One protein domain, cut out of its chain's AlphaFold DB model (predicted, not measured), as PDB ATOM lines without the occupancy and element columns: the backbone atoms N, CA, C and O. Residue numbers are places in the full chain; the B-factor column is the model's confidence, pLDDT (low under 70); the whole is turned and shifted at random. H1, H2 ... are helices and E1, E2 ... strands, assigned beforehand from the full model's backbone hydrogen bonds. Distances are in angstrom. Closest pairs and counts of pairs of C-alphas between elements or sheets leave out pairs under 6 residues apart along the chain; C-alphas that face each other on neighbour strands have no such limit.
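This is residues 3 to 31, 62 to 126 and 164 to 219 of the 223 residues of an uncharacterized protein of Cryptotermes secundus (UniProt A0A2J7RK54). Two short strands, E1 and E2, lie side by side near the middle of a helical domain, with H2 and H3 toward one end of its long axis and H1, H4, H5, H6 and H7 toward the other. H1 and H5 pack on H6, while H4 and H7 cross. The 150 printed residues run H1 H2 E1 H3 E2 H4 H5 H6 H7; the sheet, E1 next to E2, is parallel and the class is mostly helix. The whole is compact, with a radius of gyration of the C-alphas of 15.5 A and spans of 45 by 32 by 30 A.

H1, residues 6 to 14, begins at C-alpha 6 (38.840, 6.643, 25.642). H2 is residues 62 to 73, 16.1 A long; E1 is 80 to 83, H3 90 to 100, E2 110 to 113, H4 114 to 124 and H5 169 to 177. H6, 187 to 201, is 21.2 A long, and H7, 203 to 212, ends at C-alpha 212 (30.622, 17.786, 18.137).

N 81 and O 110 of E1 and E2 are 2.8 A apart, within hydrogen-bond range. E1, H3 and E2 form a strand-helix-strand unit, parallel neighbours with a helix between, and a right-handed crossover. Residues 110 to 111 of E2 also pair antiparallel with 214 to 215. H5 touches H6 at a steep tilt of 39 degrees, closest C-alphas Tyr 173 and Cys 197, 6.0 A. H1 touches H6 at residues 198 to 201 alone, closest C-alphas Gly 13 and Val 199, 4.9 A. H4 touches H7, closest C-alphas Gly 117 and Trp 208, 6.7 A. H2 is close to but not clearly touching H3, closest C-alphas Phe 65 and Leu 98, 7.7 A. In H1 to H7 every O i to N i+4 pair is within hydrogen-bond range.

The C-alphas farthest apart, His 63 and Lys 126, are 48.1 A apart. Residues 32 to 61 and 127 to 163 are not printed, with C-alpha gaps of 14.0 A and 11.2 A. Of the links printed whole, none is long. Mean pLDDT of the printed part is 92.7; residues 18, 124 to 126 and 183 to 184 are under 70.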
ATOM      1  N   ALA A   3      42.493  13.215  33.450       95.75
ATOM      2  CA  ALA A   3      42.556  12.620  32.131       95.75
ATOM      3  C   ALA A   3      42.409  11.100  32.234       95.75
ATOM      4  O   ALA A   3      42.997  10.468  33.118       95.75
ATOM      5  N   ALA A   4      41.636  10.541  31.310       96.31
ATOM      6  CA  ALA A   4      41.406   9.115  31.132       96.31
ATOM      7  C   ALA A   4      41.479   8.799  29.635       96.31
ATOM      8  O   ALA A   4      41.070   9.625  28.814       96.31
ATOM      9  N   LEU A   5      41.963   7.610  29.274       97.31
ATOM     10  CA  LEU A   5      41.916   7.171  27.881       97.31
ATOM     11  C   LEU A   5      40.486   6.798  27.492       97.31
ATOM     12  O   LEU A   5      39.739   6.228  28.290       97.31
ATOM     13  N   ARG A   6      40.128   7.057  26.228       96.00
ATOM     14  CA  ARG A   6      38.840   6.643  25.642       96.00
ATOM     15  C   ARG A   6      38.588   5.155  25.870       96.00
ATOM     16  O   ARG A   6      37.495   4.769  26.264       96.00
ATOM     17  N   GLU A   7      39.605   4.328  25.647       95.75
ATOM     18  CA  GLU A   7      39.508   2.883  25.846       95.75
ATOM     19  C   GLU A   7      39.181   2.509  27.289       95.75
ATOM     20  O   GLU A   7      38.366   1.619  27.512       95.75
ATOM     21  N   ASP A   8      39.779   3.195  28.262       95.44
ATOM     22  CA  ASP A   8      39.566   2.896  29.676       95.44
ATOM     23  C   ASP A   8      38.174   3.344  30.136       95.44
ATOM     24  O   ASP A   8      37.540   2.646  30.926       95.44
ATOM     25  N   ILE A   9      37.653   4.450  29.587       95.69
ATOM     26  CA  ILE A   9      36.255   4.878  29.778       95.69
ATOM     27  C   ILE A   9      35.293   3.793  29.275       95.69
ATOM     28  O   ILE A   9      34.371   3.406  29.991       95.69
ATOM     29  N   LEU A  10      35.515   3.280  28.060       95.44
ATOM     30  CA  LEU A  10      34.639   2.281  27.439       95.44
ATOM     31  C   LEU A  10      34.725   0.917  28.131       95.44
ATOM     32  O   LEU A  10      33.697   0.293  28.382       95.44
ATOM     33  N   LYS A  11      35.938   0.462  28.471       93.69
ATOM     34  CA  LYS A  11      36.154  -0.784  29.223       93.69
ATOM     35  C   LYS A  11      35.468  -0.713  30.587       93.69
ATOM     36  O   LYS A  11      34.754  -1.642  30.943       93.69
ATOM     37  N   CYS A  12      35.624   0.402  31.305       92.12
ATOM     38  CA  CYS A  12      35.002   0.604  32.615       92.12
ATOM     39  C   CYS A  12      33.468   0.602  32.543       92.12
ATOM     40  O   CYS A  12      32.827  -0.023  33.381       92.12
ATOM     41  N   GLY A  13      32.870   1.240  31.532       88.00
ATOM     42  CA  GLY A  13      31.410   1.284  31.379       88.00
ATOM     43  C   GLY A  13      30.766  -0.067  31.046       88.00
ATOM     44  O   GLY A  13      29.590  -0.269  31.342       88.00
ATOM     45  N   ASN A  14      31.532  -0.989  30.456       87.69
ATOM     46  CA  ASN A  14      31.069  -2.331  30.088       87.69
ATOM     47  C   ASN A  14      31.299  -3.379  31.189       87.69
ATOM     48  O   ASN A  14      30.798  -4.498  31.076       87.69
ATOM     49  N   ASP A  15      32.060  -3.046  32.233       83.94
ATOM     50  CA  ASP A  15      32.336  -3.962  33.333       83.94
ATOM     51  C   ASP A  15      31.156  -4.004  34.313       83.94
ATOM     52  O   ASP A  15      30.985  -3.143  35.175       83.94
ATOM     53  N   VAL A  16      30.335  -5.047  34.179       73.69
ATOM     54  CA  VAL A  16      29.139  -5.275  35.007       73.69
ATOM     55  C   VAL A  16      29.497  -5.612  36.463       73.69
ATOM     56  O   VAL A  16      28.625  -5.596  37.327       73.69
ATOM     57  N   THR A  17      30.766  -5.915  36.755       73.69
ATOM     58  CA  THR A  17      31.231  -6.264  38.105       73.69
ATOM     59  C   THR A  17      31.706  -5.058  38.914       73.69
ATOM     60  O   THR A  17      31.939  -5.182  40.117       73.69
ATOM     61  N   CYS A  18      31.841  -3.888  38.282       66.31
ATOM     62  CA  CYS A  18      32.419  -2.714  38.915       66.31
ATOM     63  C   CYS A  18      31.344  -1.804  39.530       66.31
ATOM     64  O   CYS A  18      30.607  -1.112  38.829       66.31
ATOM     65  N   ASP A  19      31.309  -1.726  40.863       72.44
ATOM     66  CA  ASP A  19      30.403  -0.827  41.601       72.44
ATOM     67  C   ASP A  19      30.743   0.672  41.427       72.44
ATOM     68  O   ASP A  19      29.933   1.558  41.745       72.44
ATOM     69  N   VAL A  20      31.949   0.961  40.921       77.81
ATOM     70  CA  VAL A  20      32.521   2.304  40.754       77.81
ATOM     71  C   VAL A  20      32.756   2.591  39.270       77.81
ATOM     72  O   VAL A  20      33.618   1.988  38.643       77.81
ATOM     73  N   LEU A  21      32.040   3.562  38.700       90.50
ATOM     74  CA  LEU A  21      32.152   3.920  37.277       90.50
ATOM     75  C   LEU A  21      33.257   4.946  37.017       90.50
ATOM     76  O   LEU A  21      33.043   5.992  36.408       90.50
ATOM     77  N   VAL A  22      34.457   4.642  37.500       92.25
ATOM     78  CA  VAL A  22      35.644   5.477  37.324       92.25
ATOM     79  C   VAL A  22      36.786   4.588  36.828       92.25
ATOM     80  O   VAL A  22      37.135   3.628  37.517       92.25
ATOM     81  N   PRO A  23      37.405   4.889  35.668       93.88
ATOM     82  CA  PRO A  23      38.532   4.117  35.171       93.88
ATOM     83  C   PRO A  23      39.677   4.068  36.184       93.88
ATOM     84  O   PRO A  23      39.975   5.052  36.859       93.88
ATOM     85  N   ARG A  24      40.354   2.919  36.279       92.56
ATOM     86  CA  ARG A  24      41.436   2.721  37.257       92.56
ATOM     87  C   ARG A  24      42.688   3.545  36.946       92.56
ATOM     88  O   ARG A  24      43.393   3.951  37.876       92.56
ATOM     89  N   VAL A  25      42.983   3.727  35.659       94.69
ATOM     90  CA  VAL A  25      44.150   4.461  35.157       94.69
ATOM     91  C   VAL A  25      43.721   5.893  34.861       94.69
ATOM     92  O   VAL A  25      42.981   6.147  33.916       94.69
ATOM     93  N   LEU A  26      44.173   6.826  35.697       95.62
ATOM     94  CA  LEU A  26      43.865   8.249  35.584       95.62
ATOM     95  C   LEU A  26      45.117   9.079  35.839       95.62
ATOM     96  O   LEU A  26      45.905   8.765  36.733       95.62
ATOM     97  N   SER A  27      45.244  10.188  35.117       95.81
ATOM     98  CA  SER A  27      46.180  11.266  35.455       95.81
ATOM     99  C   SER A  27      45.396  12.431  36.051       95.81
ATOM    100  O   SER A  27      44.356  12.796  35.509       95.81
ATOM    101  N   LYS A  28      45.852  13.018  37.160       95.81
ATOM    102  CA  LYS A  28      45.125  14.078  37.883       95.81
ATOM    103  C   LYS A  28      46.033  15.263  38.187       95.81
ATOM    104  O   LYS A  28      47.163  15.079  38.624       95.81
ATOM    105  N   LEU A  29      45.490  16.463  37.999       95.62
ATOM    106  CA  LEU A  29      46.100  17.740  38.349       95.62
ATOM    107  C   LEU A  29      45.052  18.615  39.050       95.62
ATOM    108  O   LEU A  29      44.069  19.018  38.423       95.62
ATOM    109  N   THR A  30      45.249  18.912  40.333       95.12
ATOM    110  CA  THR A  30      44.346  19.751  41.141       95.12
ATOM    111  C   THR A  30      45.169  20.816  41.852       95.12
ATOM    112  O   THR A  30      46.083  20.477  42.596       95.12
ATOM    113  N   ILE A  31      44.862  22.091  41.606       95.06
ATOM    114  CA  ILE A  31      45.619  23.237  42.123       95.06
ATOM    115  C   ILE A  31      44.636  24.322  42.560       95.06
ATOM    116  O   ILE A  31      43.694  24.634  41.830       95.06
ATOM    117  N   GLU A  62      52.379  32.032  34.518       98.31
ATOM    118  CA  GLU A  62      53.153  31.271  33.533       98.31
ATOM    119  C   GLU A  62      53.635  29.917  34.083       98.31
ATOM    120  O   GLU A  62      53.701  28.940  33.338       98.31
ATOM    121  N   HIS A  63      53.907  29.812  35.387       98.00
ATOM    122  CA  HIS A  63      54.300  28.544  36.001       98.00
ATOM    123  C   HIS A  63      53.150  27.536  35.994       98.00
ATOM    124  O   HIS A  63      53.356  26.373  35.632       98.00
ATOM    125  N   LEU A  64      51.936  27.976  36.339       97.88
ATOM    126  CA  LEU A  64      50.751  27.130  36.259       97.88
ATOM    127  C   LEU A  64      50.434  26.735  34.812       97.88
ATOM    128  O   LEU A  64      50.111  25.574  34.559       97.88
ATOM    129  N   PHE A  65      50.568  27.663  33.862       98.25
ATOM    130  CA  PHE A  65      50.423  27.351  32.441       98.25
ATOM    131  C   PHE A  65      51.402  26.264  31.993       98.25
ATOM    132  O   PHE A  65      50.974  25.277  31.400       98.25
ATOM    133  N   ASN A  66      52.690  26.401  32.320       97.94
ATOM    134  CA  ASN A  66      53.703  25.411  31.952       97.94
ATOM    135  C   ASN A  66      53.377  24.040  32.555       97.94
ATOM    136  O   ASN A  66      53.451  23.031  31.863       97.94
ATOM    137  N   MET A  67      52.929  23.994  33.813       97.62
ATOM    138  CA  MET A  67      52.503  22.742  34.444       97.62
ATOM    139  C   MET A  67      51.308  22.100  33.728       97.62
ATOM    140  O   MET A  67      51.279  20.884  33.540       97.62
ATOM    141  N   LEU A  68      50.327  22.907  33.324       97.06
ATOM    142  CA  LEU A  68      49.165  22.440  32.577       97.06
ATOM    143  C   LEU A  68      49.561  21.949  31.178       97.06
ATOM    144  O   LEU A  68      49.088  20.894  30.759       97.06
ATOM    145  N   ASN A  69      50.457  22.658  30.490       96.50
ATOM    146  CA  ASN A  69      50.957  22.272  29.174       96.50
ATOM    147  C   ASN A  69      51.724  20.942  29.236       96.50
ATOM    148  O   ASN A  69      51.383  20.007  28.523       96.50
ATOM    149  N   GLU A  70      52.674  20.806  30.164       97.19
ATOM    150  CA  GLU A  70      53.424  19.560  30.378       97.19
ATOM    151  C   GLU A  70      52.515  18.392  30.788       97.19
ATOM    152  O   GLU A  70      52.716  17.250  30.372       97.19
ATOM    153  N   PHE A  71      51.474  18.657  31.587       97.06
ATOM    154  CA  PHE A  71      50.477  17.640  31.916       97.06
ATOM    155  C   PHE A  71      49.760  17.124  30.663       97.06
ATOM    156  O   PHE A  71      49.543  15.919  30.557       97.06
ATOM    157  N   ILE A  72      49.407  18.011  29.729       95.94
ATOM    158  CA  ILE A  72      48.707  17.666  28.483       95.94
ATOM    159  C   ILE A  72      49.633  16.958  27.495       95.94
ATOM    160  O   ILE A  72      49.229  15.950  26.921       95.94
ATOM    161  N   GLU A  73      50.865  17.437  27.322       95.06
ATOM    162  CA  GLU A  73      51.853  16.851  26.401       95.06
ATOM    163  C   GLU A  73      52.231  15.411  26.784       95.06
ATOM    164  O   GLU A  73      52.613  14.599  25.943       95.06
ATOM    165  N   ARG A  74      52.051  15.041  28.056       95.94
ATOM    166  CA  ARG A  74      52.209  13.660  28.527       95.94
ATOM    167  C   ARG A  74      51.041  12.728  28.188       95.94
ATOM    168  O   ARG A  74      51.157  11.522  28.425       95.94
ATOM    169  N   LEU A  75      49.914  13.249  27.708       96.00
ATOM    170  CA  LEU A  75      48.738  12.455  27.355       96.00
ATOM    171  C   LEU A  75      48.811  12.000  25.890       96.00
ATOM    172  O   LEU A  75      49.320  12.731  25.039       96.00
ATOM    173  N   PRO A  76      48.260  10.818  25.554       94.94
ATOM    174  CA  PRO A  76      48.077  10.432  24.160       94.94
ATOM    175  C   PRO A  76      47.185  11.424  23.414       94.94
ATOM    176  O   PRO A  76      46.131  11.825  23.911       94.94
ATOM    177  N   GLN A  77      47.614  11.790  22.209       93.56
ATOM    178  CA  GLN A  77      46.943  12.783  21.375       93.56
ATOM    179  C   GLN A  77      45.948  12.139  20.394       93.56
ATOM    180  O   GLN A  77      46.180  11.007  19.956       93.56
ATOM    181  N   PRO A  78      44.876  12.852  19.989       93.75
ATOM    182  CA  PRO A  78      44.491  14.203  20.421       93.75
ATOM    183  C   PRO A  78      43.789  14.233  21.793       93.75
ATOM    184  O   PRO A  78      43.063  13.307  22.153       93.75
ATOM    185  N   VAL A  79      43.943  15.342  22.526       96.69
ATOM    186  CA  VAL A  79      43.250  15.592  23.805       96.69
ATOM    187  C   VAL A  79      41.951  16.383  23.600       96.69
ATOM    188  O   VAL A  79      41.926  17.416  22.929       96.69
ATOM    189  N   CYS A  80      40.870  15.921  24.239       98.19
ATOM    190  CA  CYS A  80      39.579  16.607  24.286       98.19
ATOM    191  C   CYS A  80      39.231  17.029  25.719       98.19
ATOM    192  O   CYS A  80      39.091  16.187  26.607       98.19
ATOM    193  N   PHE A  81      39.055  18.329  25.952       98.25
ATOM    194  CA  PHE A  81      38.540  18.842  27.218       98.25
ATOM    195  C   PHE A  81      37.029  18.680  27.302       98.25
ATOM    196  O   PHE A  81      36.288  19.082  26.407       98.25
ATOM    197  N   ILE A  82      36.559  18.146  28.425       98.38
ATOM    198  CA  ILE A  82      35.137  17.937  28.670       98.38
ATOM    199  C   ILE A  82      34.770  18.620  29.979       98.38
ATOM    200  O   ILE A  82      35.342  18.323  31.026       98.38
ATOM    201  N   ALA A  83      33.803  19.528  29.910       98.31
ATOM    202  CA  ALA A  83      33.252  20.221  31.065       98.31
ATOM    203  C   ALA A  83      31.735  20.358  30.913       98.31
ATOM    204  O   ALA A  83      31.199  20.388  29.800       98.31
ATOM    205  N   HIS A  84      31.030  20.406  32.040       97.75
ATOM    206  CA  HIS A  84      29.578  20.503  32.055       97.75
ATOM    207  C   HIS A  84      29.141  21.966  32.029       97.75
ATOM    208  O   HIS A  84      29.388  22.684  32.991       97.75
ATOM    209  N   ASN A  85      28.482  22.396  30.945       97.75
ATOM    210  CA  ASN A  85      28.274  23.812  30.604       97.75
ATOM    211  C   ASN A  85      29.597  24.541  30.274       97.75
ATOM    212  O   ASN A  85      29.696  25.764  30.403       97.75
ATOM    213  N   GLY A  86      30.608  23.788  29.822       98.12
ATOM    214  CA  GLY A  86      31.971  24.275  29.607       98.12
ATOM    215  C   GLY A  86      32.077  25.410  28.592       98.12
ATOM    216  O   GLY A  86      32.804  26.372  28.828       98.12
ATOM    217  N   LEU A  87      31.299  25.369  27.502       98.12
ATOM    218  CA  LEU A  87      31.326  26.409  26.459       98.12
ATOM    219  C   LEU A  87      30.823  27.770  26.957       98.12
ATOM    220  O   LEU A  87      31.091  28.794  26.332       98.12
ATOM    221  N   ARG A  88      30.085  27.792  28.071       97.81
ATOM    222  CA  ARG A  88      29.551  29.014  28.688       97.81
ATOM    223  C   ARG A  88      30.217  29.357  30.019       97.81
ATOM    224  O   ARG A  88      29.825  30.354  30.623       97.81
ATOM    225  N   PHE A  89      31.159  28.543  30.492       97.25
ATOM    226  CA  PHE A  89      31.774  28.720  31.804       97.25
ATOM    227  C   PHE A  89      33.262  28.367  31.804       97.25
ATOM    228  O   PHE A  89      34.078  29.264  31.603       97.25
ATOM    229  N   ASP A  90      33.618  27.092  31.986       97.81
ATOM    230  CA  ASP A  90      34.999  26.659  32.220       97.81
ATOM    231  C   ASP A  90      35.947  27.077  31.092       97.81
ATOM    232  O   ASP A  90      37.002  27.654  31.349       97.81
ATOM    233  N   PHE A  91      35.567  26.840  29.832       98.38
ATOM    234  CA  PHE A  91      36.444  27.119  28.694       98.38
ATOM    235  C   PHE A  91      36.655  28.630  28.488       98.38
ATOM    236  O   PHE A  91      37.813  29.038  28.408       98.38
ATOM    237  N   PRO A  92      35.613  29.492  28.490       98.56
ATOM    238  CA  PRO A  92      35.806  30.943  28.488       98.56
ATOM    239  C   PRO A  92      36.636  31.482  29.663       98.56
ATOM    240  O   PRO A  92      37.396  32.431  29.467       98.56
ATOM    241  N   VAL A  93      36.501  30.913  30.869       97.56
ATOM    242  CA  VAL A  93      37.308  31.312  32.039       97.56
ATOM    243  C   VAL A  93      38.778  30.971  31.811       97.56
ATOM    244  O   VAL A  93      39.623  31.849  31.943       97.56
ATOM    245  N   ILE A  94      39.087  29.742  31.387       97.44
ATOM    246  CA  ILE A  94      40.467  29.337  31.076       97.44
ATOM    247  C   ILE A  94      41.042  30.205  29.948       97.44
ATOM    248  O   ILE A  94      42.169  30.671  30.055       97.44
ATOM    249  N   GLN A  95      40.261  30.496  28.904       98.25
ATOM    250  CA  GLN A  95      40.668  31.404  27.824       98.25
ATOM    251  C   GLN A  95      40.979  32.822  28.331       98.25
ATOM    252  O   GLN A  95      41.929  33.449  27.871       98.25
ATOM    253  N   ALA A  96      40.215  33.340  29.297       97.75
ATOM    254  CA  ALA A  96      40.498  34.639  29.908       97.75
ATOM    255  C   ALA A  96      41.801  34.624  30.728       97.75
ATOM    256  O   ALA A  96      42.563  35.592  30.683       97.75
ATOM    257  N   GLU A  97      42.067  33.528  31.440       97.56
ATOM    258  CA  GLU A  97      43.298  33.333  32.209       97.56
ATOM    259  C   GLU A  97      44.537  33.214  31.313       97.56
ATOM    260  O   GLU A  97      45.530  33.899  31.554       97.56
ATOM    261  N   LEU A  98      44.448  32.430  30.235       97.81
ATOM    262  CA  LEU A  98      45.489  32.289  29.211       97.81
ATOM    263  C   LEU A  98      45.789  33.621  28.512       97.81
ATOM    264  O   LEU A  98      46.942  34.049  28.458       97.81
ATOM    265  N   TYR A  99      44.740  34.327  28.073       97.44
ATOM    266  CA  TYR A  99      44.861  35.646  27.447       97.44
ATOM    267  C   TYR A  99      45.610  36.642  28.339       97.44
ATOM    268  O   TYR A  99      46.370  37.477  27.860       97.44
ATOM    269  N   ARG A 100      45.395  36.578  29.657       96.69
ATOM    270  CA  ARG A 100      46.010  37.511  30.605       96.69
ATOM    271  C   ARG A 100      47.528  37.362  30.698       96.69
ATOM    272  O   ARG A 100      48.202  38.336  31.026       96.69
ATOM    273  N   ILE A 101      48.041  36.161  30.463       97.50
ATOM    274  CA  ILE A 101      49.474  35.851  30.520       97.50
ATOM    275  C   ILE A 101      50.096  35.708  29.124       97.50
ATOM    276  O   ILE A 101      51.219  35.227  29.022       97.50
ATOM    277  N   ASP A 102      49.372  36.114  28.074       97.75
ATOM    278  CA  ASP A 102      49.800  36.026  26.672       97.75
ATOM    279  C   ASP A 102      50.231  34.604  26.265       97.75
ATOM    280  O   ASP A 102      51.275  34.375  25.653       97.75
ATOM    281  N   LYS A 103      49.432  33.613  26.677       97.88
ATOM    282  CA  LYS A 103      49.628  32.205  26.320       97.88
ATOM    283  C   LYS A 103      48.417  31.665  25.579       97.88
ATOM    284  O   LYS A 103      47.291  32.107  25.779       97.88
ATOM    285  N   GLU A 104      48.658  30.630  24.790       96.75
ATOM    286  CA  GLU A 104      47.636  29.807  24.157       96.75
ATOM    287  C   GLU A 104      47.990  28.335  24.358       96.75
ATOM    288  O   GLU A 104      49.161  27.983  24.527       96.75
ATOM    289  N   LEU A 105      46.980  27.467  24.356       95.56
ATOM    290  CA  LEU A 105      47.218  26.028  24.381       95.56
ATOM    291  C   LEU A 105      47.519  25.483  22.978       95.56
ATOM    292  O   LEU A 105      47.144  26.116  21.987       95.56
ATOM    293  N   PRO A 106      48.154  24.302  22.870       94.12
ATOM    294  CA  PRO A 106      48.411  23.664  21.586       94.12
ATOM    295  C   PRO A 106      47.164  23.544  20.694       94.12
ATOM    296  O   PRO A 106      46.075  23.185  21.144       94.12
ATOM    297  N   ALA A 107      47.337  23.778  19.390       92.62
ATOM    298  CA  ALA A 107      46.242  23.808  18.413       92.62
ATOM    299  C   ALA A 107      45.534  22.456  18.192       92.62
ATOM    300  O   ALA A 107      44.510  22.401  17.521       92.62
ATOM    301  N   HIS A 108      46.078  21.356  18.715       92.25
ATOM    302  CA  HIS A 108      45.459  20.032  18.626       92.25
ATOM    303  C   HIS A 108      44.419  19.784  19.731       92.25
ATOM    304  O   HIS A 108      43.744  18.754  19.705       92.25
ATOM    305  N   ILE A 109      44.283  20.696  20.703       97.25
ATOM    306  CA  ILE A 109      43.316  20.552  21.790       97.25
ATOM    307  C   ILE A 109      41.922  20.940  21.310       97.25
ATOM    308  O   ILE A 109      41.647  22.075  20.907       97.25
ATOM    309  N   VAL A 110      41.003  19.993  21.447       98.12
ATOM    310  CA  VAL A 110      39.576  20.207  21.216       98.12
ATOM    311  C   VAL A 110      38.815  20.214  22.538       98.12
ATOM    312  O   VAL A 110      39.338  19.835  23.586       98.12
ATOM    313  N   CYS A 111      37.569  20.667  22.521       98.56
ATOM    314  CA  CYS A 111      36.705  20.647  23.691       98.56
ATOM    315  C   CYS A 111      35.252  20.342  23.326       98.56
ATOM    316  O   CYS A 111      34.789  20.660  22.228       98.56
ATOM    317  N   ALA A 112      34.528  19.729  24.257       98.50
ATOM    318  CA  ALA A 112      33.120  19.394  24.112       98.50
ATOM    319  C   ALA A 112      32.342  19.714  25.397       98.50
ATOM    320  O   ALA A 112      32.817  19.502  26.515       98.50
ATOM    321  N   ASP A 113      31.117  20.215  25.235       98.38
ATOM    322  CA  ASP A 113      30.230  20.538  26.353       98.38
ATOM    323  C   ASP A 113      29.309  19.361  26.678       98.38
ATOM    324  O   ASP A 113      28.394  19.031  25.909       98.38
ATOM    325  N   SER A 114      29.513  18.746  27.844       98.19
ATOM    326  CA  SER A 114      28.716  17.589  28.257       98.19
ATOM    327  C   SER A 114      27.247  17.939  28.492       98.19
ATOM    328  O   SER A 114      26.391  17.076  28.325       98.19
ATOM    329  N   LEU A 115      26.910  19.200  28.795       97.75
ATOM    330  CA  LEU A 115      25.519  19.642  28.927       97.75
ATOM    331  C   LEU A 115      24.753  19.453  27.612       97.75
ATOM    332  O   LEU A 115      23.635  18.933  27.600       97.75
ATOM    333  N   SER A 116      25.360  19.859  26.497       96.88
ATOM    334  CA  SER A 116      24.784  19.702  25.160       96.88
ATOM    335  C   SER A 116      24.700  18.228  24.759       96.88
ATOM    336  O   SER A 116      23.664  17.794  24.247       96.88
ATOM    337  N   GLY A 117      25.739  17.446  25.072       96.88
ATOM    338  CA  GLY A 117      25.764  16.002  24.836       96.88
ATOM    339  C   GLY A 117      24.660  15.266  25.590       96.88
ATOM    340  O   GLY A 117      23.849  14.572  24.978       96.88
ATOM    341  N   PHE A 118      24.544  15.490  26.899       96.69
ATOM    342  CA  PHE A 118      23.506  14.871  27.724       96.69
ATOM    343  C   PHE A 118      22.104  15.264  27.268       96.69
ATOM    344  O   PHE A 118      21.235  14.399  27.169       96.69
ATOM    345  N   ARG A 119      21.872  16.536  26.915       95.06
ATOM    346  CA  ARG A 119      20.586  16.961  26.343       95.06
ATOM    347  C   ARG A 119      20.249  16.183  25.083       95.06
ATOM    348  O   ARG A 119      19.134  15.691  24.967       95.06
ATOM    349  N   LYS A 120      21.192  16.045  24.151       94.62
ATOM    350  CA  LYS A 120      20.930  15.339  22.896       94.62
ATOM    351  C   LYS A 120      20.673  13.851  23.131       94.62
ATOM    352  O   LYS A 120      19.691  13.320  22.619       94.62
ATOM    353  N   LEU A 121      21.525  13.192  23.909       94.56
ATOM    354  CA  LEU A 121      21.503  11.738  24.069       94.56
ATOM    355  C   LEU A 121      20.355  11.266  24.973       94.56
ATOM    356  O   LEU A 121      19.653  10.324  24.620       94.56
ATOM    357  N   LEU A 122      20.087  11.964  26.080       91.50
ATOM    358  CA  LEU A 122      19.063  11.565  27.059       91.50
ATOM    359  C   LEU A 122      17.654  12.071  26.727       91.50
ATOM    360  O   LEU A 122      16.691  11.686  27.382       91.50
ATOM    361  N   GLN A 123      17.508  12.950  25.732       82.56
ATOM    362  CA  GLN A 123      16.191  13.305  25.187       82.56
ATOM    363  C   GLN A 123      15.798  12.425  23.995       82.56
ATOM    364  O   GLN A 123      14.610  12.322  23.702       82.56
ATOM    365  N   THR A 124      16.760  11.794  23.310       64.44
ATOM    366  CA  THR A 124      16.499  10.945  22.129       64.44
ATOM    367  C   THR A 124      16.009   9.542  22.511       64.44
ATOM    368  O   THR A 124      15.311   8.903  21.730       64.44
ATOM    369  N   THR A 125      16.238   9.101  23.750       57.19
ATOM    370  CA  THR A 125      15.662   7.873  24.338       57.19
ATOM    371  C   THR A 125      14.126   7.873  24.424       57.19
ATOM    372  O   THR A 125      13.537   6.882  24.833       57.19
ATOM    373  N   LYS A 126      13.451   8.946  23.991       49.50
ATOM    374  CA  LYS A 126      11.985   9.065  23.914       49.50
ATOM    375  C   LYS A 126      11.317   8.262  22.783       49.50
ATOM    376  O   LYS A 126      10.093   8.201  22.776       49.50
ATOM    377  N   VAL A 164      14.735  13.534  32.254       75.19
ATOM    378  CA  VAL A 164      15.612  14.363  33.090       75.19
ATOM    379  C   VAL A 164      15.013  15.777  33.147       75.19
ATOM    380  O   VAL A 164      14.966  16.451  32.112       75.19
ATOM    381  N   PRO A 165      14.512  16.247  34.305       73.62
ATOM    382  CA  PRO A 165      13.733  17.486  34.364       73.62
ATOM    383  C   PRO A 165      14.612  18.719  34.130       73.62
ATOM    384  O   PRO A 165      14.172  19.737  33.596       73.62
ATOM    385  N   ARG A 166      15.875  18.620  34.537       88.69
ATOM    386  CA  ARG A 166      16.911  19.635  34.406       88.69
ATOM    387  C   ARG A 166      18.206  18.926  34.059       88.69
ATOM    388  O   ARG A 166      18.437  17.808  34.486       88.69
ATOM    389  N   PHE A 167      19.061  19.589  33.299       93.38
ATOM    390  CA  PHE A 167      20.372  19.054  32.951       93.38
ATOM    391  C   PHE A 167      21.451  19.733  33.789       93.38
ATOM    392  O   PHE A 167      22.447  20.176  33.242       93.38
ATOM    393  N   THR A 168      21.231  19.901  35.096       93.94
ATOM    394  CA  THR A 168      22.373  20.169  35.977       93.94
ATOM    395  C   THR A 168      23.160  18.874  36.142       93.94
ATOM    396  O   THR A 168      22.597  17.787  35.978       93.94
ATOM    397  N   LEU A 169      24.440  18.966  36.501       93.81
ATOM    398  CA  LEU A 169      25.259  17.774  36.707       93.81
ATOM    399  C   LEU A 169      24.628  16.829  37.740       93.81
ATOM    400  O   LEU A 169      24.521  15.634  37.491       93.81
ATOM    401  N   ASN A 170      24.122  17.379  38.847       92.81
ATOM    402  CA  ASN A 170      23.458  16.612  39.901       92.81
ATOM    403  C   ASN A 170      22.212  15.869  39.395       92.81
ATOM    404  O   ASN A 170      21.965  14.734  39.794       92.81
ATOM    405  N   ASP A 171      21.422  16.493  38.520       92.38
ATOM    406  CA  ASP A 171      20.205  15.878  37.982       92.38
ATOM    407  C   ASP A 171      20.527  14.766  36.978       92.38
ATOM    408  O   ASP A 171      19.912  13.701  37.016       92.38
ATOM    409  N   VAL A 172      21.528  14.986  36.117       94.25
ATOM    410  CA  VAL A 172      22.020  13.958  35.187       94.25
ATOM    411  C   VAL A 172      22.616  12.780  35.958       94.25
ATOM    412  O   VAL A 172      22.294  11.632  35.655       94.25
ATOM    413  N   TYR A 173      23.413  13.056  36.991       93.50
ATOM    414  CA  TYR A 173      24.016  12.046  37.858       93.50
ATOM    415  C   TYR A 173      22.947  11.170  38.525       93.50
ATOM    416  O   TYR A 173      22.963   9.948  38.368       93.50
ATOM    417  N   ARG A 174      21.944  11.781  39.174       92.69
ATOM    418  CA  ARG A 174      20.811  11.043  39.765       92.69
ATOM    419  C   ARG A 174      20.063  10.214  38.734       92.69
ATOM    420  O   ARG A 174      19.682   9.077  39.011       92.69
ATOM    421  N   PHE A 175      19.847  10.770  37.546       92.19
ATOM    422  CA  PHE A 175      19.118  10.086  36.491       92.19
ATOM    423  C   PHE A 175      19.854   8.841  35.978       92.19
ATOM    424  O   PHE A 175      19.234   7.777  35.883       92.19
ATOM    425  N   LEU A 176      21.148   8.973  35.672       91.56
ATOM    426  CA  LEU A 176      21.976   7.924  35.070       91.56
ATOM    427  C   LEU A 176      22.402   6.846  36.068       91.56
ATOM    428  O   LEU A 176      22.456   5.667  35.715       91.56
ATOM    429  N   LEU A 177      22.718   7.249  37.298       90.75
ATOM    430  CA  LEU A 177      23.369   6.385  38.282       90.75
ATOM    431  C   LEU A 177      22.440   5.952  39.410       90.75
ATOM    432  O   LEU A 177      22.802   5.058  40.167       90.75
ATOM    433  N   LYS A 178      21.254   6.567  39.526       90.06
ATOM    434  CA  LYS A 178      20.288   6.317  40.610       90.06
ATOM    435  C   LYS A 178      20.906   6.489  42.011       90.06
ATOM    436  O   LYS A 178      20.484   5.848  42.965       90.06
ATOM    437  N   LYS A 179      21.908   7.370  42.116       87.81
ATOM    438  CA  LYS A 179      22.632   7.739  43.341       87.81
ATOM    439  C   LYS A 179      22.504   9.243  43.571       87.81
ATOM    440  O   LYS A 179      22.431  10.010  42.611       87.81
ATOM    441  N   ASP A 180      22.532   9.672  44.829       85.81
ATOM    442  CA  ASP A 180      22.679  11.090  45.148       85.81
ATOM    443  C   ASP A 180      24.145  11.535  45.013       85.81
ATOM    444  O   ASP A 180      25.052  10.795  45.405       85.81
ATOM    445  N   PRO A 181      24.403  12.730  44.456       80.06
ATOM    446  CA  PRO A 181      25.751  13.274  44.378       80.06
ATOM    447  C   PRO A 181      26.266  13.596  45.787       80.06
ATOM    448  O   PRO A 181      25.573  14.220  46.593       80.06
ATOM    449  N   VAL A 182      27.499  13.185  46.082       74.06
ATOM    450  CA  VAL A 182      28.129  13.397  47.390       74.06
ATOM    451  C   VAL A 182      29.021  14.637  47.331       74.06
ATOM    452  O   VAL A 182      29.991  14.660  46.579       74.06
ATOM    453  N   ASN A 183      28.751  15.631  48.187       62.25
ATOM    454  CA  ASN A 183      29.574  16.840  48.359       62.25
ATOM    455  C   ASN A 183      29.821  17.627  47.054       62.25
ATOM    456  O   ASN A 183      30.969  17.771  46.624       62.25
ATOM    457  N   SER A 184      28.746  18.140  46.448       66.50
ATOM    458  CA  SER A 184      28.833  19.045  45.297       66.50
ATOM    459  C   SER A 184      29.653  20.294  45.639       66.50
ATOM    460  O   SER A 184      29.612  20.744  46.784       66.50
ATOM    461  N   HIS A 185      30.337  20.872  44.644       78.06
ATOM    462  CA  HIS A 185      31.085  22.148  44.695       78.06
ATOM    463  C   HIS A 185      32.572  22.079  45.074       78.06
ATOM    464  O   HIS A 185      33.201  23.108  45.320       78.06
ATOM    465  N   CYS A 186      33.172  20.888  45.042       86.06
ATOM    466  CA  CYS A 186      34.625  20.732  44.966       86.06
ATOM    467  C   CYS A 186      35.005  20.315  43.540       86.06
ATOM    468  O   CYS A 186      34.447  19.344  43.030       86.06
ATOM    469  N   ALA A 187      35.983  20.993  42.923       87.69
ATOM    470  CA  ALA A 187      36.366  20.768  41.523       87.69
ATOM    471  C   ALA A 187      36.660  19.292  41.201       87.69
ATOM    472  O   ALA A 187      36.267  18.789  40.152       87.69
ATOM    473  N   GLU A 188      37.326  18.577  42.110       89.44
ATOM    474  CA  GLU A 188      37.637  17.160  41.921       89.44
ATOM    475  C   GLU A 188      36.390  16.272  41.989       89.44
ATOM    476  O   GLU A 188      36.244  15.361  41.178       89.44
ATOM    477  N   LYS A 189      35.479  16.540  42.927       88.00
ATOM    478  CA  LYS A 189      34.273  15.726  43.125       88.00
ATOM    479  C   LYS A 189      33.258  15.953  42.012       88.00
ATOM    480  O   LYS A 189      32.764  14.981  41.452       88.00
ATOM    481  N   ASP A 190      33.025  17.212  41.642       90.81
ATOM    482  CA  ASP A 190      32.155  17.559  40.514       90.81
ATOM    483  C   ASP A 190      32.701  16.936  39.219       90.81
ATOM    484  O   ASP A 190      31.952  16.362  38.427       90.81
ATOM    485  N   PHE A 191      34.026  16.949  39.030       90.94
ATOM    486  CA  PHE A 191      34.642  16.245  37.912       90.94
ATOM    487  C   PHE A 191      34.392  14.726  37.968       90.94
ATOM    488  O   PHE A 191      34.035  14.138  36.949       90.94
ATOM    489  N   LEU A 192      34.577  14.074  39.121       92.06
ATOM    490  CA  LEU A 192      34.366  12.625  39.240       92.06
ATOM    491  C   LEU A 192      32.910  12.246  38.949       92.06
ATOM    492  O   LEU A 192      32.673  11.306  38.195       92.06
ATOM    493  N   SER A 193      31.942  13.027  39.433       93.38
ATOM    494  CA  SER A 193      30.529  12.841  39.085       93.38
ATOM    495  C   SER A 193      30.279  12.973  37.581       93.38
ATOM    496  O   SER A 193      29.512  12.195  37.009       93.38
ATOM    497  N   LEU A 194      30.936  13.928  36.915       95.75
ATOM    498  CA  LEU A 194      30.874  14.051  35.460       95.75
ATOM    499  C   LEU A 194      31.495  12.835  34.758       95.75
ATOM    500  O   LEU A 194      30.898  12.317  33.814       95.75
ATOM    501  N   LEU A 195      32.652  12.358  35.221       95.94
ATOM    502  CA  LEU A 195      33.320  11.186  34.657       95.94
ATOM    503  C   LEU A 195      32.457   9.928  34.792       95.94
ATOM    504  O   LEU A 195      32.294   9.216  33.806       95.94
ATOM    505  N   GLU A 196      31.828   9.699  35.945       95.00
ATOM    506  CA  GLU A 196      30.901   8.577  36.136       95.00
ATOM    507  C   GLU A 196      29.713   8.638  35.168       95.00
ATOM    508  O   GLU A 196      29.329   7.622  34.587       95.00
ATOM    509  N   CYS A 197      29.155   9.832  34.930       95.50
ATOM    510  CA  CYS A 197      28.098  10.013  33.931       95.50
ATOM    511  C   CYS A 197      28.585   9.654  32.519       95.50
ATOM    512  O   CYS A 197      27.877   8.977  31.774       95.50
ATOM    513  N   ILE A 198      29.792  10.092  32.152       96.94
ATOM    514  CA  ILE A 198      30.402   9.812  30.844       96.94
ATOM    515  C   ILE A 198      30.653   8.311  30.676       96.94
ATOM    516  O   ILE A 198      30.276   7.745  29.652       96.94
ATOM    517  N   VAL A 199      31.225   7.656  31.687       96.44
ATOM    518  CA  VAL A 199      31.467   6.205  31.702       96.44
ATOM    519  C   VAL A 199      30.152   5.442  31.580       96.44
ATOM    520  O   VAL A 199      30.054   4.526  30.766       96.44
ATOM    521  N   LYS A 200      29.107   5.861  32.308       94.75
ATOM    522  CA  LYS A 200      27.773   5.252  32.222       94.75
ATOM    523  C   LYS A 200      27.154   5.370  30.829       94.75
ATOM    524  O   LYS A 200      26.434   4.470  30.407       94.75
ATOM    525  N   MET A 201      27.400   6.478  30.131       94.31
ATOM    526  CA  MET A 201      26.935   6.681  28.756       94.31
ATOM    527  C   MET A 201      27.789   5.938  27.717       94.31
ATOM    528  O   MET A 201      27.285   5.587  26.643       94.31
ATOM    529  N   GLY A 202      29.066   5.707  28.024       95.25
ATOM    530  CA  GLY A 202      29.996   4.924  27.219       95.25
ATOM    531  C   GLY A 202      30.078   5.400  25.768       95.25
ATOM    532  O   GLY A 202      30.221   6.595  25.492       95.25
ATOM    533  N   GLN A 203      29.951   4.450  24.837       96.31
ATOM    534  CA  GLN A 203      30.148   4.671  23.400       96.31
ATOM    535  C   GLN A 203      29.246   5.768  22.826       96.31
ATOM    536  O   GLN A 203      29.671   6.560  21.991       96.31
ATOM    537  N   SER A 204      28.003   5.858  23.307       96.50
ATOM    538  CA  SER A 204      27.045   6.852  22.812       96.50
ATOM    539  C   SER A 204      27.510   8.292  23.053       96.50
ATOM    540  O   SER A 204      27.270   9.172  22.223       96.50
ATOM    541  N   PHE A 205      28.203   8.537  24.169       97.62
ATOM    542  CA  PHE A 205      28.737   9.851  24.496       97.62
ATOM    543  C   PHE A 205      30.055  10.125  23.779       97.62
ATOM    544  O   PHE A 205      30.232  11.222  23.256       97.62
ATOM    545  N   THR A 206      30.960   9.147  23.695       97.25
ATOM    546  CA  THR A 206      32.233   9.329  22.981       97.25
ATOM    547  C   THR A 206      32.011   9.575  21.487       97.25
ATOM    548  O   THR A 206      32.578  10.519  20.949       97.25
ATOM    549  N   ASP A 207      31.092   8.849  20.843       97.94
ATOM    550  CA  ASP A 207      30.718   9.092  19.440       97.94
ATOM    551  C   ASP A 207      30.078  10.469  19.230       97.94
ATOM    552  O   ASP A 207      30.186  11.069  18.157       97.94
ATOM    553  N   TRP A 208      29.361  10.972  20.239       98.12
ATOM    554  CA  TRP A 208      28.826  12.326  20.199       98.12
ATOM    555  C   TRP A 208      29.952  13.360  20.291       98.12
ATOM    556  O   TRP A 208      29.946  14.311  19.510       98.12
ATOM    557  N   VAL A 209      30.929  13.163  21.181       98.25
ATOM    558  CA  VAL A 209      32.106  14.038  21.302       98.25
ATOM    559  C   VAL A 209      32.879  14.084  19.986       98.25
ATOM    560  O   VAL A 209      33.130  15.181  19.492       98.25
ATOM    561  N   ASP A 210      33.151  12.933  19.368       97.31
ATOM    562  CA  ASP A 210      33.895  12.835  18.102       97.31
ATOM    563  C   ASP A 210      33.255  13.682  16.979       97.31
ATOM    564  O   ASP A 210      33.944  14.217  16.113       97.31
ATOM    565  N   LYS A 211      31.926  13.853  17.010       98.12
ATOM    566  CA  LYS A 211      31.157  14.621  16.013       98.12
ATOM    567  C   LYS A 211      30.947  16.095  16.365       98.12
ATOM    568  O   LYS A 211      30.588  16.866  15.480       98.12
ATOM    569  N   ASN A 212      31.065  16.473  17.639       98.19
ATOM    570  CA  ASN A 212      30.622  17.786  18.137       98.19
ATOM    571  C   ASN A 212      31.722  18.584  18.846       98.19
ATOM    572  O   ASN A 212      31.473  19.725  19.239       98.19
ATOM    573  N   ALA A 213      32.910  18.009  19.044       98.06
ATOM    574  CA  ALA A 213      34.033  18.731  19.619       98.06
ATOM    575  C   ALA A 213      34.444  19.909  18.721       98.06
ATOM    576  O   ALA A 213      34.424  19.825  17.492       98.06
ATOM    577  N   VAL A 214      34.829  21.014  19.351       98.06
ATOM    578  CA  VAL A 214      35.297  22.233  18.682       98.06
ATOM    579  C   VAL A 214      36.720  22.555  19.114       98.06
ATOM    580  O   VAL A 214      37.161  22.139  20.183       98.06
ATOM    581  N   GLN A 215      37.440  23.326  18.304       98.19
ATOM    582  CA  GLN A 215      38.788  23.785  18.641       98.19
ATOM    583  C   GLN A 215      38.772  24.610  19.930       98.19
ATOM    584  O   GLN A 215      38.022  25.585  20.017       98.19
ATOM    585  N   PHE A 216      39.595  24.254  20.922       98.12
ATOM    586  CA  PHE A 216      39.585  24.949  22.214       98.12
ATOM    587  C   PHE A 216      39.947  26.433  22.063       98.12
ATOM    588  O   PHE A 216      39.261  27.292  22.616       98.12
ATOM    589  N   ASN A 217      40.943  26.746  21.231       96.88
ATOM    590  CA  ASN A 217      41.367  28.125  20.953       96.88
ATOM    591  C   ASN A 217      40.331  28.947  20.164       96.88
ATOM    592  O   ASN A 217      40.462  30.160  20.061       96.88
ATOM    593  N   SER A 218      39.269  28.324  19.636       97.25
ATOM    594  CA  SER A 218      38.161  29.059  19.003       97.25
ATOM    595  C   SER A 218      37.127  29.591  20.006       97.25
ATOM    596  O   SER A 218      36.259  30.393  19.643       97.25
ATOM    597  N   VAL A 219      37.193  29.155  21.269       98.00
ATOM    598  CA  VAL A 219      36.270  29.590  22.320       98.00
ATOM    599  C   VAL A 219      36.590  31.026  22.727       98.00
ATOM    600  O   VAL A 219      37.719  31.364  23.067       98.00
TER     601      VAL A 219